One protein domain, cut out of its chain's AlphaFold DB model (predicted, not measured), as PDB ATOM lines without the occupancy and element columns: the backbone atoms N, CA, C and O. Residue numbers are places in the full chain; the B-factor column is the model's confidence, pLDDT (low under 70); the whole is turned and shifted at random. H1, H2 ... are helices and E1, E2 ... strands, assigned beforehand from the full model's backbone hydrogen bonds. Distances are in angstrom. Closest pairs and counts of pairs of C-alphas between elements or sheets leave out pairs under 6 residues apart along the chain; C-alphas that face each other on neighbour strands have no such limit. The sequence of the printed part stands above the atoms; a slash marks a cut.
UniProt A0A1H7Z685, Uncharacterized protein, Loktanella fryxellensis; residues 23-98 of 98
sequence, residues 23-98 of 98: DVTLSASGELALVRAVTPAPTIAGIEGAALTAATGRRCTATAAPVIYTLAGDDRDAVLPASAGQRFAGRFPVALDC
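AT A GLANCE: This is residues 23 to 98 of the 98 residues of an uncharacterized protein of Loktanella fryxellensis (UniProt A0A1H7Z685). You are looking at a strongly twisted sheet of four strands that curls round one helix, H1. Two short helices, H2 and H3, sit together at one end of the sheet and only graze it. The printed part has 76 residues with three named helices and four named strands, along the chain E1 E2 H1 E3 H2 H3 E4; the sheet runs E1 E2 E4 E3, antiparallel throughout, and the class is mixed, helices and strands. The whole is compact, with a radius of gyration of the C-alphas of 11.3 A and spans of 31 by 21 by 18 A.

IN THESE COORDINATES: Find C-alpha 23 at (5.817, 10.669, 84.321), where strand E1 begins; it holds residues 23 to 26. Strand E2, residues 32 to 37, covers 16.1 A. Helix H1, residues 44 to 54, begins at C-alpha 44 at (-1.202, 22.704, 80.325) and is 15.4 A long. Next come strand E3, residues 61 to 64, helix H2, residues 66 to 72, and helix H3, residues 82 to 87. Strand E4, residues 91 to 97, is the longest at 19.0 A and ends at C-alpha 97 at (-2.841, 23.347, 96.663).

HOW THE PARTS SIT: Start at the edge strand E1, which forms a hairpin with E2: N 25 and O 34 are 2.9 A apart, within hydrogen-bond range. Between E2 and E4, look at N 92 and O 35, 2.7 A apart. Between E4 and the other edge strand, E3, look at N 63 and O 95, 2.8 A apart. H1 is on one face of this sheet, two layers in all; its closest C-alphas to E3 are those of Glu 48 and Ala 62, 5.3 A apart, and to E2 those of Ala 51 and Ala 33, 5.9 A. E2, H1 and E3 form a split strand-helix-strand unit, two strands running the same way with a helix between them in the chain and E4 between them in the sheet; its crossover is right-handed. H2 only grazes the sheet with residues 66 to 69, and H3 with residues 84 to 86. H2 and H3 form a helical hairpin and only just touch, with 3 pairs of C-alphas within 8 A; the closest are Leu 71 and Ala 84, 6.5 A. H1 and H3 are apart. In H1, H2 and H3 every O i to N i+4 pair is within hydrogen-bond range.

THE WHOLE: The C-alphas of Gly 57 and Ser 83 are the two farthest apart, 32.7 A. The printed part has no cut, and no link is long. Mean pLDDT of the printed part is 85.7; look at residues 57 to 58 for the two under 70.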
ATOM      1  N   ASP A  23       5.096  11.149  83.144       88.38
ATOM      2  CA  ASP A  23       5.817  10.669  84.321       88.38
ATOM      3  C   ASP A  23       5.819  11.798  85.359       88.38
ATOM      4  O   ASP A  23       6.128  12.943  85.028       88.38
ATOM      5  N   VAL A  24       5.400  11.511  86.591       89.62
ATOM      6  CA  VAL A  24       5.173  12.529  87.622       89.62
ATOM      7  C   VAL A  24       5.980  12.203  88.864       89.62
ATOM      8  O   VAL A  24       5.858  11.129  89.445       89.62
ATOM      9  N   THR A  25       6.772  13.169  89.317       90.19
ATOM     10  CA  THR A  25       7.466  13.114  90.605       90.19
ATOM     11  C   THR A  25       6.836  14.119  91.561       90.19
ATOM     12  O   THR A  25       6.847  15.317  91.284       90.19
ATOM     13  N   LEU A  26       6.314  13.651  92.694       88.19
ATOM     14  CA  LEU A  26       5.830  14.520  93.768       88.19
ATOM     15  C   LEU A  26       6.967  14.877  94.728       88.19
ATOM     16  O   LEU A  26       7.814  14.049  95.059       88.19
ATOM     17  N   SER A  27       6.972  16.123  95.186       88.31
ATOM     18  CA  SER A  27       7.805  16.560  96.307       88.31
ATOM     19  C   SER A  27       7.374  15.884  97.612       88.31
ATOM     20  O   SER A  27       6.226  15.474  97.765       88.31
ATOM     21  N   ALA A  28       8.285  15.813  98.586       82.12
ATOM     22  CA  ALA A  28       8.002  15.209  99.889       82.12
ATOM     23  C   ALA A  28       6.901  15.943 100.683       82.12
ATOM     24  O   ALA A  28       6.190  15.300 101.449       82.12
ATOM     25  N   SER A  29       6.730  17.262 100.494       82.12
ATOM     26  CA  SER A  29       5.594  18.007 101.069       82.12
ATOM     27  C   SER A  29       4.282  17.741 100.316       82.12
ATOM     28  O   SER A  29       3.188  17.804 100.886       82.12
ATOM     29  N   GLY A  30       4.381  17.368  99.038       81.38
ATOM     30  CA  GLY A  30       3.252  17.155  98.139       81.38
ATOM     31  C   GLY A  30       2.612  18.445  97.624       81.38
ATOM     32  O   GLY A  30       1.537  18.370  97.045       81.38
ATOM     33  N   GLU A  31       3.267  19.594  97.811       86.56
ATOM     34  CA  GLU A  31       2.832  20.913  97.310       86.56
ATOM     35  C   GLU A  31       3.344  21.198  95.890       86.56
ATOM     36  O   GLU A  31       2.916  22.129  95.214       86.56
ATOM     37  N   LEU A  32       4.307  20.403  95.426       88.50
ATOM     38  CA  LEU A  32       4.911  20.529  94.103       88.50
ATOM     39  C   LEU A  32       4.972  19.171  93.413       88.50
ATOM     40  O   LEU A  32       5.387  18.176  94.018       88.50
ATOM     41  N   ALA A  33       4.629  19.169  92.128       91.19
ATOM     42  CA  ALA A  33       4.773  18.066  91.197       91.19
ATOM     43  C   ALA A  33       5.684  18.478  90.031       91.19
ATOM     44  O   ALA A  33       5.567  19.571  89.477       91.19
ATOM     45  N   LEU A  34       6.589  17.587  89.637       91.44
ATOM     46  CA  LEU A  34       7.373  17.705  88.412       91.44
ATOM     47  C   LEU A  34       6.835  16.702  87.401       91.44
ATOM     48  O   LEU A  34       6.942  15.495  87.611       91.44
ATOM     49  N   VAL A  35       6.271  17.206  86.307       90.94
ATOM     50  CA  VAL A  35       5.598  16.396  85.291       90.94
ATOM     51  C   VAL A  35       6.444  16.337  84.026       90.94
ATOM     52  O   VAL A  35       6.631  17.333  83.339       90.94
ATOM     53  N   ARG A  36       6.949  15.164  83.672       90.25
ATOM     54  CA  ARG A  36       7.623  14.917  82.401       90.25
ATOM     55  C   ARG A  36       6.623  14.411  81.372       90.25
ATOM     56  O   ARG A  36       6.012  13.364  81.557       90.25
ATOM     57  N   ALA A  37       6.499  15.126  80.260       85.75
ATOM     58  CA  ALA A  37       5.710  14.660  79.128       85.75
ATOM     59  C   ALA A  37       6.460  13.564  78.358       85.75
ATOM     60  O   ALA A  37       7.607  13.755  77.953       85.75
ATOM     61  N   VAL A  38       5.797  12.428  78.147       82.12
ATOM     62  CA  VAL A  38       6.250  11.339  77.264       82.12
ATOM     63  C   VAL A  38       5.459  11.336  75.945       82.12
ATOM     64  O   VAL A  38       5.832  10.668  74.985       82.12
ATOM     65  N   THR A  39       4.381  12.125  75.888       78.06
ATOM     66  CA  THR A  39       3.593  12.429  74.687       78.06
ATOM     67  C   THR A  39       4.282  13.469  73.786       78.06
ATOM     68  O   THR A  39       4.912  14.396  74.303       78.06
ATOM     69  N   PRO A  40       4.137  13.380  72.448       74.12
ATOM     70  CA  PRO A  40       4.646  14.391  71.518       74.12
ATOM     71  C   PRO A  40       3.907  15.738  71.589       74.12
ATOM     72  O   PRO A  40       4.430  16.733  71.094       74.12
ATOM     73  N   ALA A  41       2.711  15.785  72.186       83.62
ATOM     74  CA  ALA A  41       1.883  16.990  72.265       83.62
ATOM     75  C   ALA A  41       1.359  17.212  73.697       83.62
ATOM     76  O   ALA A  41       0.188  16.944  73.974       83.62
ATOM     77  N   PRO A  42       2.217  17.633  74.643       88.06
ATOM     78  CA  PRO A  42       1.766  17.961  75.989       88.06
ATOM     79  C   PRO A  42       0.998  19.281  76.013       88.06
ATOM     80  O   PRO A  42       1.341  20.200  75.278       88.06
ATOM     81  N   THR A  43       0.005  19.392  76.891       91.19
ATOM     82  CA  THR A  43      -0.786  20.615  77.121       91.19
ATOM     83  C   THR A  43      -0.715  21.014  78.593       91.19
ATOM     84  O   THR A  43      -0.321  20.198  79.434       91.19
ATOM     85  N   ILE A  44      -1.106  22.249  78.926       91.00
ATOM     86  CA  ILE A  44      -1.202  22.704  80.325       91.00
ATOM     87  C   ILE A  44      -2.206  21.831  81.097       91.00
ATOM     88  O   ILE A  44      -1.872  21.300  82.153       91.00
ATOM     89  N   ALA A  45      -3.397  21.602  80.536       90.50
ATOM     90  CA  ALA A  45      -4.416  20.737  81.128       90.50
ATOM     91  C   ALA A  45      -3.897  19.308  81.347       90.50
ATOM     92  O   ALA A  45      -4.169  18.689  82.375       90.50
ATOM     93  N   GLY A  46      -3.113  18.785  80.399       89.75
ATOM     94  CA  GLY A  46      -2.523  17.455  80.492       89.75
ATOM     95  C   GLY A  46      -1.539  17.325  81.652       89.75
ATOM     96  O   GLY A  46      -1.615  16.356  82.411       89.75
ATOM     97  N   ILE A  47      -0.641  18.302  81.828       90.94
ATOM     98  CA  ILE A  47       0.322  18.278  82.939       90.94
ATOM     99  C   ILE A  47      -0.355  18.524  84.296       90.94
ATOM    100  O   ILE A  47      -0.011  17.853  85.267       90.94
ATOM    101  N   GLU A  48      -1.348  19.414  84.370       91.56
ATOM    102  CA  GLU A  48      -2.132  19.660  85.589       91.56
ATOM    103  C   GLU A  48      -2.939  18.414  85.980       91.56
ATOM    104  O   GLU A  48      -2.885  17.967  87.126       91.56
ATOM    105  N   GLY A  49      -3.615  17.781  85.017       88.94
ATOM    106  CA  GLY A  49      -4.360  16.542  85.233       88.94
ATOM    107  C   GLY A  49      -3.468  15.372  85.654       88.94
ATOM    108  O   GLY A  49      -3.848  14.592  86.532       88.94
ATOM    109  N   ALA A  50      -2.260  15.262  85.094       88.81
ATOM    110  CA  ALA A  50      -1.288  14.253  85.512       88.81
ATOM    111  C   ALA A  50      -0.811  14.491  86.955       88.81
ATOM    112  O   ALA A  50      -0.741  13.543  87.737       88.81
ATOM    113  N   ALA A  51      -0.547  15.746  87.335       89.44
ATOM    114  CA  ALA A  51      -0.187  16.104  88.705       89.44
ATOM    115  C   ALA A  51      -1.314  15.790  89.705       89.44
ATOM    116  O   ALA A  51      -1.051  15.176  90.739       89.44
ATOM    117  N   LEU A  52      -2.570  16.126  89.376       88.81
ATOM    118  CA  LEU A  52      -3.742  15.772  90.191       88.81
ATOM    119  C   LEU A  52      -3.892  14.260  90.351       88.81
ATOM    120  O   LEU A  52      -4.137  13.771  91.451       88.81
ATOM    121  N   THR A  53      -3.706  13.513  89.263       86.94
ATOM    122  CA  THR A  53      -3.778  12.049  89.284       86.94
ATOM    123  C   THR A  53      -2.652  11.447  90.128       86.94
ATOM    124  O   THR A  53      -2.869  10.489  90.864       86.94
ATOM    125  N   ALA A  54      -1.446  12.010  90.099       83.88
ATOM    126  CA  ALA A  54      -0.374  11.563  90.985       83.88
ATOM    127  C   ALA A  54      -0.679  11.873  92.461       83.88
ATOM    128  O   ALA A  54      -0.340  11.085  93.341       83.88
ATOM    129  N   ALA A  55      -1.367  12.984  92.732       83.31
ATOM    130  CA  ALA A  55      -1.821  13.385  94.063       83.31
ATOM    131  C   ALA A  55      -3.144  12.714  94.503       83.31
ATOM    132  O   ALA A  55      -3.757  13.155  95.484       83.31
ATOM    133  N   THR A  56      -3.598  11.660  93.801       71.38
ATOM    134  CA  THR A  56      -4.874  10.977  94.081       71.38
ATOM    135  C   THR A  56      -4.975  10.599  95.559       71.38
ATOM    136  O   THR A  56      -4.128   9.891  96.099       71.38
ATOM    137  N   GLY A  57      -6.034  11.079  96.216       64.19
ATOM    138  CA  GLY A  57      -6.261  10.923  97.659       64.19
ATOM    139  C   GLY A  57      -6.250  12.245  98.429       64.19
ATOM    140  O   GLY A  57      -6.748  12.301  99.551       64.19
ATOM    141  N   ARG A  58      -5.765  13.326  97.814       66.62
ATOM    142  CA  ARG A  58      -5.831  14.688  98.351       66.62
ATOM    143  C   ARG A  58      -6.768  15.516  97.462       66.62
ATOM    144  O   ARG A  58      -6.694  15.429  96.239       66.62
ATOM    145  N   ARG A  59      -7.695  16.284  98.051       73.56
ATOM    146  CA  ARG A  59      -8.574  17.203  97.297       73.56
ATOM    147  C   ARG A  59      -7.800  18.466  96.920       73.56
ATOM    148  O   ARG A  59      -8.097  19.538  97.429       73.56
ATOM    149  N   CYS A  60      -6.794  18.306  96.071       83.75
ATOM    150  CA  CYS A  60      -5.949  19.408  95.642       83.75
ATOM    151  C   CYS A  60      -6.491  20.068  94.376       83.75
ATOM    152  O   CYS A  60      -7.170  19.438  93.563       83.75
ATOM    153  N   THR A  61      -6.087  21.310  94.165       87.19
ATOM    154  CA  THR A  61      -6.030  21.939  92.848       87.19
ATOM    155  C   THR A  61      -4.597  21.861  92.324       87.19
ATOM    156  O   THR A  61      -3.651  21.862  93.108       87.19
ATOM    157  N   ALA A  62      -4.424  21.742  91.007       89.94
ATOM    158  CA  ALA A  62      -3.113  21.753  90.366       89.94
ATOM    159  C   ALA A  62      -3.007  22.971  89.458       89.94
ATOM    160  O   ALA A  62      -3.914  23.230  88.674       89.94
ATOM    161  N   THR A  63      -1.907  23.705  89.566       92.19
ATOM    162  CA  THR A  63      -1.651  24.904  88.766       92.19
ATOM    163  C   THR A  63      -0.257  24.816  88.167       92.19
ATOM    164  O   THR A  63       0.740  24.774  88.891       92.19
ATOM    165  N   ALA A  64      -0.163  24.765  86.840       91.25
ATOM    166  CA  ALA A  64       1.121  24.817  86.151       91.25
ATOM    167  C   ALA A  64       1.826  26.156  86.422       91.25
ATOM    168  O   ALA A  64       1.188  27.190  86.615       91.25
ATOM    169  N   ALA A  65       3.161  26.156  86.444       89.69
ATOM    170  CA  ALA A  65       3.904  27.378  86.739       89.69
ATOM    171  C   ALA A  65       3.573  28.515  85.741       89.69
ATOM    172  O   ALA A  65       3.465  28.248  84.542       89.69
ATOM    173  N   PRO A  66       3.512  29.792  86.176       87.06
ATOM    174  CA  PRO A  66       3.117  30.919  85.319       87.06
ATOM    175  C   PRO A  66       3.948  31.055  84.039       87.06
ATOM    176  O   PRO A  66       3.442  31.392  82.976       87.06
ATOM    177  N   VAL A  67       5.237  30.728  84.115       87.06
ATOM    178  CA  VAL A  67       6.135  30.726  82.955       87.06
ATOM    179  C   VAL A  67       5.674  29.759  81.853       87.06
ATOM    180  O   VAL A  67       5.913  30.015  80.679       87.06
ATOM    181  N   ILE A  68       4.970  28.676  82.187       87.62
ATOM    182  CA  ILE A  68       4.399  27.750  81.203       87.62
ATOM    183  C   ILE A  68       3.242  28.424  80.454       87.62
ATOM    184  O   ILE A  68       3.236  28.406  79.224       87.62
ATOM    185  N   TYR A  69       2.338  29.095  81.177       85.06
ATOM    186  CA  TYR A  69       1.240  29.881  80.598       85.06
ATOM    187  C   TYR A  69       1.766  30.961  79.642       85.06
ATOM    188  O   TYR A  69       1.320  31.059  78.501       85.06
ATOM    189  N   THR A  70       2.821  31.685  80.036       87.38
ATOM    190  CA  THR A  70       3.433  32.697  79.154       87.38
ATOM    191  C   THR A  70       4.008  32.128  77.852       87.38
ATOM    192  O   THR A  70       4.186  32.873  76.893       87.38
ATOM    193  N   LEU A  71       4.322  30.828  77.805       84.38
ATOM    194  CA  LEU A  71       4.918  30.181  76.633       84.38
ATOM    195  C   LEU A  71       3.890  29.524  75.717       84.38
ATOM    196  O   LEU A  71       4.123  29.481  74.512       84.38
ATOM    197  N   ALA A  72       2.795  29.003  76.264       80.94
ATOM    198  CA  ALA A  72       1.760  28.311  75.495       80.94
ATOM    199  C   ALA A  72       0.552  29.197  75.150       80.94
ATOM    200  O   ALA A  72      -0.303  28.786  74.370       80.94
ATOM    201  N   GLY A  73       0.502  30.415  75.702       74.12
ATOM    202  CA  GLY A  73      -0.730  31.190  75.790       74.12
ATOM    203  C   GLY A  73      -1.582  30.658  76.939       74.12
ATOM    204  O   GLY A  73      -1.497  29.485  77.292       74.12
ATOM    205  N   ASP A  74      -2.409  31.508  77.546       82.12
ATOM    206  CA  ASP A  74      -3.245  31.137  78.700       82.12
ATOM    207  C   ASP A  74      -4.358  30.106  78.392       82.12
ATOM    208  O   ASP A  74      -5.265  29.882  79.198       82.12
ATOM    209  N   ASP A  75      -4.293  29.470  77.224       86.69
ATOM    210  CA  ASP A  75      -5.145  28.370  76.806       86.69
ATOM    211  C   ASP A  75      -4.611  27.047  77.374       86.69
ATOM    212  O   ASP A  75      -3.492  26.614  77.091       86.69
ATOM    213  N   ARG A  76      -5.439  26.382  78.184       85.88
ATOM    214  CA  ARG A  76      -5.048  25.145  78.863       85.88
ATOM    215  C   ARG A  76      -4.922  23.950  77.920       85.88
ATOM    216  O   ARG A  76      -4.159  23.028  78.213       85.88
ATOM    217  N   ASP A  77      -5.643  23.972  76.807       88.12
ATOM    218  CA  ASP A  77      -5.662  22.887  75.829       88.12
ATOM    219  C   ASP A  77      -4.648  23.113  74.698       88.12
ATOM    220  O   ASP A  77      -4.400  22.212  73.892       88.12
ATOM    221  N   ALA A  78      -3.996  24.280  74.668       86.25
ATOM    222  CA  ALA A  78      -2.922  24.560  73.732       86.25
ATOM    223  C   ALA A  78      -1.726  23.623  73.957       86.25
ATOM    224  O   ALA A  78      -1.280  23.360  75.082       86.25
ATOM    225  N   VAL A  79      -1.181  23.125  72.846       87.62
ATOM    226  CA  VAL A  79       0.032  22.305  72.860       87.62
ATOM    227  C   VAL A  79       1.207  23.175  73.294       87.62
ATOM    228  O   VAL A  79       1.510  24.193  72.672       87.62
ATOM    229  N   LEU A  80       1.892  22.747  74.352       87.44
ATOM    230  CA  LEU A  80       3.093  23.398  74.849       87.44
ATOM    231  C   LEU A  80       4.156  23.399  73.741       87.44
ATOM    232  O   LEU A  80       4.470  22.338  73.186       87.44
ATOM    233  N   PRO A  81       4.774  24.551  73.435       85.62
ATOM    234  CA  PRO A  81       5.847  24.585  72.458       85.62
ATOM    235  C   PRO A  81       7.036  23.758  72.960       85.62
ATOM    236  O   PRO A  81       7.337  23.730  74.156       85.62
ATOM    237  N   ALA A  82       7.782  23.134  72.044       82.31
ATOM    238  CA  ALA A  82       8.955  22.323  72.394       82.31
ATOM    239  C   ALA A  82       9.990  23.094  73.247       82.31
ATOM    240  O   ALA A  82      10.665  22.515  74.101       82.31
ATOM    241  N   SER A  83      10.074  24.416  73.060       81.88
ATOM    242  CA  SER A  83      10.913  25.321  73.853       81.88
ATOM    243  C   SER A  83      10.542  25.346  75.341       81.88
ATOM    244  O   SER A  83      11.433  25.481  76.180       81.88
ATOM    245  N   ALA A  84       9.264  25.166  75.693       82.69
ATOM    246  CA  ALA A  84       8.831  25.051  77.082       82.69
ATOM    247  C   ALA A  84       9.439  23.798  77.724       82.69
ATOM    248  O   ALA A  84      10.054  23.895  78.781       82.69
ATOM    249  N   GLY A  85       9.377  22.646  77.048       79.12
ATOM    250  CA  GLY A  85      10.009  21.414  77.527       79.12
ATOM    251  C   GLY A  85      11.516  21.575  77.740       79.12
ATOM    252  O   GLY A  85      12.034  21.191  78.784       79.12
ATOM    253  N   GLN A  86      12.222  22.212  76.802       81.31
ATOM    254  CA  GLN A  86      13.667  22.449  76.922       81.31
ATOM    255  C   GLN A  86      14.034  23.315  78.136       81.31
ATOM    256  O   GLN A  86      15.009  23.015  78.823       81.31
ATOM    257  N   ARG A  87      13.239  24.350  78.440       81.62
ATOM    258  CA  ARG A  87      13.503  25.252  79.574       81.62
ATOM    259  C   ARG A  87      13.428  24.582  80.935       81.62
ATOM    260  O   ARG A  87      14.088  25.042  81.861       81.62
ATOM    261  N   PHE A  88      12.674  23.497  81.047       82.62
ATOM    262  CA  PHE A  88      12.544  22.763  82.299       82.62
ATOM    263  C   PHE A  88      13.189  21.374  82.249       82.62
ATOM    264  O   PHE A  88      12.759  20.469  82.957       82.62
ATOM    265  N   ALA A  89      14.196  21.168  81.390       84.06
ATOM    266  CA  ALA A  89      14.863  19.871  81.221       84.06
ATOM    267  C   ALA A  89      13.873  18.703  80.976       84.06
ATOM    268  O   ALA A  89      14.063  17.577  81.436       84.06
ATOM    269  N   GLY A  90      12.780  18.993  80.267       84.00
ATOM    270  CA  GLY A  90      11.686  18.074  79.967       84.00
ATOM    271  C   GLY A  90      10.672  17.872  81.096       84.00
ATOM    272  O   GLY A  90       9.826  16.995  80.958       84.00
ATOM    273  N   ARG A  91      10.742  18.625  82.201       88.62
ATOM    274  CA  ARG A  91       9.894  18.455  83.394       88.62
ATOM    275  C   ARG A  91       9.139  19.731  83.746       88.62
ATOM    276  O   ARG A  91       9.718  20.674  84.252       88.62
ATOM    277  N   PHE A  92       7.836  19.749  83.562       91.56
ATOM    278  CA  PHE A  92       6.985  20.891  83.847       91.56
ATOM    279  C   PHE A  92       6.628  20.974  85.339       91.56
ATOM    280  O   PHE A  92       6.039  20.029  85.868       91.56
ATOM    281  N   PRO A  93       6.979  22.071  86.035       91.69
ATOM    282  CA  PRO A  93       6.562  22.279  87.416       91.69
ATOM    283  C   PRO A  93       5.072  22.623  87.508       91.69
ATOM    284  O   PRO A  93       4.579  23.520  86.819       91.69
ATOM    285  N   VAL A  94       4.380  21.928  88.406       93.12
ATOM    286  CA  VAL A  94       2.968  22.121  88.736       93.12
ATOM    287  C   VAL A  94       2.848  22.234  90.254       93.12
ATOM    288  O   VAL A  94       3.300  21.352  90.982       93.12
ATOM    289  N   ALA A  95       2.274  23.331  90.737       92.81
ATOM    290  CA  ALA A  95       1.942  23.510  92.144       92.81
ATOM    291  C   ALA A  95       0.650  22.759  92.473       92.81
ATOM    292  O   ALA A  95      -0.272  22.734  91.660       92.81
ATOM    293  N   LEU A  96       0.597  22.155  93.654       90.38
ATOM    294  CA  LEU A  96      -0.565  21.477  94.209       90.38
ATOM    295  C   LEU A  96      -0.995  22.218  95.473       90.38
ATOM    296  O   LEU A  96      -0.197  22.363  96.394       90.38
ATOM    297  N   ASP A  97      -2.245  22.665  95.511       89.62
ATOM    298  CA  ASP A  97      -2.841  23.347  96.663       89.62
ATOM    299  C   ASP A  97      -3.983  22.486  97.210       89.62
ATOM    300  O   ASP A  97      -4.976  22.254  96.513       89.62
ATOM    301  N   CYS A  98      -3.775  21.946  98.411       83.19
ATOM    302  CA  CYS A  98      -4.677  21.097  99.184       83.19
ATOM    303  C   CYS A  98      -4.681  21.617 100.634       83.19
ATOM    304  O   CYS A  98      -5.671  21.318 101.329       83.19
TER     305      CYS A  98